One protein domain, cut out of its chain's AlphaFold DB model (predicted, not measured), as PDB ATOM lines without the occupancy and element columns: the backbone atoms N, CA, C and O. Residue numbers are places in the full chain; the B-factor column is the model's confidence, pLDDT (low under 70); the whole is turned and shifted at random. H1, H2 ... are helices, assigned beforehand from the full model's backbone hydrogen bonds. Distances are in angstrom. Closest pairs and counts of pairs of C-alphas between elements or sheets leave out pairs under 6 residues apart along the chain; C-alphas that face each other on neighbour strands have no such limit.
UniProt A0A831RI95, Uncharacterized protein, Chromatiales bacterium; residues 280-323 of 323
ATOM      1  N   LEU A 280     128.690 153.144 123.758       90.88
ATOM      2  CA  LEU A 280     128.186 153.444 125.097       90.88
ATOM      3  C   LEU A 280     128.956 154.566 125.817       90.88
ATOM      4  O   LEU A 280     128.290 155.370 126.468       90.88
ATOM      5  N   PRO A 281     130.299 154.698 125.710       88.88
ATOM      6  CA  PRO A 281     131.000 155.824 126.326       88.88
ATOM      7  C   PRO A 281     130.512 157.194 125.833       88.88
ATOM      8  O   PRO A 281     130.429 158.124 126.629       88.88
ATOM      9  N   TYR A 282     130.137 157.313 124.554       91.44
ATOM     10  CA  TYR A 282     129.618 158.561 123.991       91.44
ATOM     11  C   TYR A 282     128.194 158.854 124.472       91.44
ATOM     12  O   TYR A 282     127.900 159.979 124.865       91.44
ATOM     13  N   LEU A 283     127.322 157.841 124.515       93.88
ATOM     14  CA  LEU A 283     125.973 157.992 125.075       93.88
ATOM     15  C   LEU A 283     126.011 158.366 126.562       93.88
ATOM     16  O   LEU A 283     125.267 159.245 126.998       93.88
ATOM     17  N   ALA A 284     126.916 157.750 127.326       91.12
ATOM     18  CA  ALA A 284     127.120 158.076 128.731       91.12
ATOM     19  C   ALA A 284     127.619 159.518 128.916       91.12
ATOM     20  O   ALA A 284     127.142 160.199 129.819       91.12
ATOM     21  N   ASP A 285     128.522 160.003 128.056       90.69
ATOM     22  CA  ASP A 285     128.986 161.396 128.082       90.69
ATOM     23  C   ASP A 285     127.842 162.385 127.789       90.69
ATOM     24  O   ASP A 285     127.652 163.354 128.524       90.69
ATOM     25  N   PHE A 286     126.995 162.113 126.790       93.88
ATOM     26  CA  PHE A 286     125.824 162.959 126.529       93.88
ATOM     27  C   PHE A 286     124.820 162.964 127.687       93.88
ATOM     28  O   PHE A 286     124.322 164.029 128.061       93.88
ATOM     29  N   ALA A 287     124.529 161.800 128.271       92.69
ATOM     30  CA  ALA A 287     123.647 161.700 129.431       92.69
ATOM     31  C   ALA A 287     124.245 162.426 130.651       92.69
ATOM     32  O   ALA A 287     123.541 163.158 131.349       92.69
ATOM     33  N   TRP A 288     125.561 162.318 130.852       91.31
ATOM     34  CA  TRP A 288     126.294 163.041 131.891       91.31
ATOM     35  C   TRP A 288     126.199 164.557 131.723       91.31
ATOM     36  O   TRP A 288     125.865 165.260 132.677       91.31
ATOM     37  N   GLN A 289     126.409 165.070 130.509       91.44
ATOM     38  CA  GLN A 289     126.279 166.500 130.208       91.44
ATOM     39  C   GLN A 289     124.865 167.030 130.486       91.44
ATOM     40  O   GLN A 289     124.711 168.170 130.923       91.44
ATOM     41  N   ARG A 290     123.837 166.201 130.275       92.19
ATOM     42  CA  ARG A 290     122.431 166.517 130.583       92.19
ATOM     43  C   ARG A 290     122.062 166.315 132.056       92.19
ATOM     44  O   ARG A 290     120.938 166.632 132.431       92.19
ATOM     45  N   ARG A 291     122.987 165.807 132.882       92.75
ATOM     46  CA  ARG A 291     122.750 165.371 134.272       92.75
ATOM     47  C   ARG A 291     121.649 164.305 134.392       92.75
ATOM     48  O   ARG A 291     120.998 164.195 135.427       92.75
ATOM     49  N   ASP A 292     121.461 163.502 133.348       93.69
ATOM     50  CA  ASP A 292     120.489 162.409 133.313       93.69
ATOM     51  C   ASP A 292     121.105 161.135 133.910       93.69
ATOM     52  O   ASP A 292     121.534 160.206 133.223       93.69
ATOM     53  N   TYR A 293     121.222 161.123 135.236       89.81
ATOM     54  CA  TYR A 293     121.780 159.989 135.969       89.81
ATOM     55  C   TYR A 293     120.976 158.683 135.819       89.81
ATOM     56  O   TYR A 293     121.616 157.627 135.762       89.81
ATOM     57  N   PRO A 294     119.628 158.698 135.734       90.19
ATOM     58  CA  PRO A 294     118.852 157.501 135.413       90.19
ATOM     59  C   PRO A 294     119.269 156.856 134.085       90.19
ATOM     60  O   PRO A 294     119.532 155.651 134.064       90.19
ATOM     61  N   ALA A 295     119.429 157.640 133.013       89.69
ATOM     62  CA  ALA A 295     119.881 157.119 131.723       89.69
ATOM     63  C   ALA A 295     121.288 156.500 131.809       89.69
ATOM     64  O   ALA A 295     121.533 155.416 131.279       89.69
ATOM     65  N   ILE A 296     122.214 157.122 132.548       89.06
ATOM     66  CA  ILE A 296     123.569 156.572 132.759       89.06
ATOM     67  C   ILE A 296     123.516 155.218 133.475       89.06
ATOM     68  O   ILE A 296     124.237 154.292 133.099       89.06
ATOM     69  N   ARG A 297     122.654 155.067 134.490       87.12
ATOM     70  CA  ARG A 297     122.471 153.787 135.196       87.12
ATOM     71  C   ARG A 297     121.958 152.697 134.265       87.12
ATOM     72  O   ARG A 297     122.480 151.583 134.305       87.12
ATOM     73  N   GLN A 298     120.988 153.025 133.414       87.31
ATOM     74  CA  GLN A 298     120.484 152.098 132.404       87.31
ATOM     75  C   GLN A 298     121.612 151.670 131.455       87.31
ATOM     76  O   GLN A 298     121.871 150.474 131.331       87.31
ATOM     77  N   LEU A 299     122.384 152.614 130.908       86.81
ATOM     78  CA  LEU A 299     123.531 152.312 130.040       86.81
ATOM     79  C   LEU A 299     124.581 151.421 130.728       86.81
ATOM     80  O   LEU A 299     125.120 150.503 130.108       86.81
ATOM     81  N   PHE A 300     124.857 151.646 132.016       84.06
ATOM     82  CA  PHE A 300     125.770 150.809 132.804       84.06
ATOM     83  C   PHE A 300     125.223 149.405 133.067       84.06
ATOM     84  O   PHE A 300     126.005 148.473 133.259       84.06
ATOM     85  N   SER A 301     123.904 149.226 133.091       81.50
ATOM     86  CA  SER A 301     123.278 147.907 133.220       81.50
ATOM     87  C   SER A 301     123.293 147.114 131.908       81.50
ATOM     88  O   SER A 301     123.427 145.895 131.948       81.50
ATOM     89  N   CYS A 302     123.267 147.791 130.753       76.81
ATOM     90  CA  CYS A 302     123.236 147.156 129.433       76.81
ATOM     91  C   CYS A 302     124.527 146.411 129.044       76.81
ATOM     92  O   CYS A 302     124.506 145.616 128.108       76.81
ATOM     93  N   SER A 303     125.665 146.669 129.699       76.62
ATOM     94  CA  SER A 303     126.941 146.031 129.347       76.62
ATOM     95  C   SER A 303     127.881 145.866 130.543       76.62
ATOM     96  O   SER A 303     128.004 146.752 131.390       76.62
ATOM     97  N   THR A 304     128.618 144.751 130.585       77.88
ATOM     98  CA  THR A 304     129.710 144.508 131.548       77.88
ATOM     99  C   THR A 304     130.933 145.390 131.304       77.88
ATOM    100  O   THR A 304     131.747 145.556 132.212       77.88
ATOM    101  N   LEU A 305     131.026 146.031 130.135       77.62
ATOM    102  CA  LEU A 305     132.154 146.878 129.754       77.62
ATOM    103  C   LEU A 305     132.492 147.928 130.812       77.62
ATOM    104  O   LEU A 305     133.651 148.123 131.164       77.62
ATOM    105  N   PHE A 306     131.476 148.604 131.346       72.81
ATOM    106  CA  PHE A 306     131.711 149.667 132.313       72.81
ATOM    107  C   PHE A 306     132.256 149.148 133.639       72.81
ATOM    108  O   PHE A 306     133.067 149.842 134.241       72.81
ATOM    109  N   SER A 307     131.867 147.941 134.068       72.56
ATOM    110  CA  SER A 307     132.380 147.317 135.296       72.56
ATOM    111  C   SER A 307     133.859 146.934 135.213       72.56
ATOM    112  O   SER A 307     134.524 146.908 136.243       72.56
ATOM    113  N   GLU A 308     134.383 146.688 134.013       77.06
ATOM    114  CA  GLU A 308     135.781 146.289 133.795       77.06
ATOM    115  C   GLU A 308     136.741 147.489 133.707       77.06
ATOM    116  O   GLU A 308     137.957 147.339 133.828       77.06
ATOM    117  N   LEU A 309     136.219 148.709 133.533       72.69
ATOM    118  CA  LEU A 309     137.044 149.913 133.445       72.69
ATOM    119  C   LEU A 309     137.601 150.308 134.833       72.69
ATOM    120  O   LEU A 309     136.819 150.511 135.759       72.69
ATOM    121  N   PRO A 310     138.919 150.552 135.001       66.38
ATOM    122  CA  PRO A 310     139.535 150.779 136.321       66.38
ATOM    123  C   PRO A 310     138.955 151.947 137.141       66.38
ATOM    124  O   PRO A 310     138.927 151.914 138.373       66.38
ATOM    125  N   VAL A 311     138.504 153.009 136.465       71.81
ATOM    126  CA  VAL A 311     137.941 154.208 137.112       71.81
ATOM    127  C   VAL A 311     136.416 154.139 137.155       71.81
ATOM    128  O   VAL A 311     135.819 154.312 138.215       71.81
ATOM    129  N   VAL A 312     135.788 153.849 136.014       77.19
ATOM    130  CA  VAL A 312     134.324 153.849 135.871       77.19
ATOM    131  C   VAL A 312     133.690 152.629 136.542       77.19
ATOM    132  O   VAL A 312     132.596 152.737 137.083       77.19
ATOM    133  N   GLY A 313     134.392 151.499 136.607       79.19
ATOM    134  CA  GLY A 313     133.860 150.234 137.106       79.19
ATOM    135  C   GLY A 313     133.450 150.257 138.565       79.19
ATOM    136  O   GLY A 313     132.414 149.695 138.905       79.19
ATOM    137  N   ARG A 314     134.173 150.997 139.414       79.56
ATOM    138  CA  ARG A 314     133.788 151.194 140.824       79.56
ATOM    139  C   ARG A 314     132.506 152.013 140.976       79.56
ATOM    140  O   ARG A 314     131.723 151.776 141.892       79.56
ATOM    141  N   ILE A 315     132.289 152.980 140.088       81.44
ATOM    142  CA  ILE A 315     131.068 153.793 140.079       81.44
ATOM    143  C   ILE A 315     129.914 152.953 139.529       81.44
ATOM    144  O   ILE A 315     128.856 152.884 140.148       81.44
ATOM    145  N   ALA A 316     130.145 152.260 138.413       80.19
ATOM    146  CA  ALA A 316     129.165 151.391 137.782       80.19
ATOM    147  C   ALA A 316     128.709 150.262 138.720       80.19
ATOM    148  O   ALA A 316     127.510 150.013 138.829       80.19
ATOM    149  N   SER A 317     129.629 149.626 139.456       79.00
ATOM    150  CA  SER A 317     129.287 148.586 140.431       79.00
ATOM    151  C   SER A 317     128.449 149.135 141.586       79.00
ATOM    152  O   SER A 317     127.416 148.555 141.910       79.00
ATOM    153  N   ARG A 318     128.817 150.298 142.145       79.81
ATOM    154  CA  ARG A 318     128.039 150.966 143.201       79.81
ATOM    155  C   ARG A 318     126.645 151.378 142.729       79.81
ATOM    156  O   ARG A 318     125.697 151.356 143.501       79.81
ATOM    157  N   TRP A 319     126.505 151.793 141.476       77.62
ATOM    158  CA  TRP A 319     125.223 152.249 140.941       77.62
ATOM    159  C   TRP A 319     124.281 151.103 140.567       77.62
ATOM    160  O   TRP A 319     123.072 151.323 140.540       77.62
ATOM    161  N   ARG A 320     124.808 149.891 140.339       69.50
ATOM    162  CA  ARG A 320     124.004 148.670 140.168       69.50
ATOM    163  C   ARG A 320     123.391 148.164 141.478       69.50
ATOM    164  O   ARG A 320     122.350 147.521 141.432       69.50
ATOM    165  N   THR A 321     124.024 148.415 142.626       65.81
ATOM    166  CA  THR A 321     123.579 147.872 143.924       65.81
ATOM    167  C   THR A 321     122.563 148.747 144.654       65.81
ATOM    168  O   THR A 321     121.875 148.257 145.546       65.81
ATOM    169  N   VAL A 322     122.438 150.024 144.286       58.50
ATOM    170  CA  VAL A 322     121.440 150.935 144.864       58.50
ATOM    171  C   VAL A 322     120.151 150.824 144.049       58.50
ATOM    172  O   VAL A 322     120.064 151.435 142.980       58.50
ATOM    173  N   LYS A 323     119.212 150.004 144.546       48.94
ATOM    174  CA  LYS A 323     117.802 149.982 144.123       48.94
ATOM    175  C   LYS A 323     117.095 151.267 144.535       48.94
ATOM    176  O   LYS A 323     117.383 151.747 145.653       48.94
TER     177      LYS A 323
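Overview. This is residues 280 to 323 of the 323 residues of an uncharacterized protein of Chromatiales bacterium (UniProt A0A831RI95). Two helices, H1 and H2, fold back on each other as a hairpin, and a third, H4, packs on H2 at nearly a right angle, on H2 but away from H1. The short helix H3 sits at the corner where the backbone turns from H2 into H4. The printed part has 44 residues with four named helices, in the order H1, H2, H3, H4, and no named strand; the class is all helix. It is compact, with a radius of gyration of the C-alphas of 9.6 A, and rounded, with spans of 23 by 22 by 17 A.

Along the chain. The longest helices by residues are H1 and H4, with 10 residues each. H1 holds residues 280 to 289 and runs 14.1 A from C-alpha 280 at (128.186, 153.444, 125.097) to C-alpha 289 at (126.279, 166.500, 130.208). H2 holds residues 293 to 301 and is 12.5 A long. H3, residues 305 to 308, is 5.5 A long. H4 holds residues 312 to 321, is 14.7 A long and ends with C-alpha 321 at (123.579, 147.872, 143.924).

Arrangement. H1 touches H2, and the closest C-alphas are those of Ala 284 and Ile 296, 5.6 A apart. The two form a helical hairpin, with a shallow tilt of 13 degrees, opposite ways. H2 touches H4 as well, with the C-alphas of Phe 300 and Ala 316 closest at 6.1 A. The lines of H2 and H4 are about perpendicular, at 83 degrees. H3 and H4 touch only at the corner by their link, where the closest C-alphas, those of Ser 307 and Gly 313, are 3.7 A apart. H2 and H3 are close but not clearly touching, with the C-alphas of Phe 300 and Phe 306 closest at 6.1 A. H1 is apart from H3 and from H4. In H1, H2 and H4 every O i to N i+4 pair is within hydrogen-bond range; H3 is too short for such a pair, and its one O i to N i+3 pair is within range.

Size, cuts and confidence. The two C-alphas farthest apart, those of Tyr 282 and Lys 323, are 24.9 A apart. The C-alphas of Leu 280 and Lys 323, the first and last printed, are 21.9 A apart, and Lys 323 is the chain's last residue. The printed part has no cut. The links from H1 to H2, from H2 to H3 and from H3 to H4 are tight, with 3 residues in each. The mean pLDDT of the printed part is 81.8, and confidence is low, under 70, at residue 310 and at residues 320 to 323.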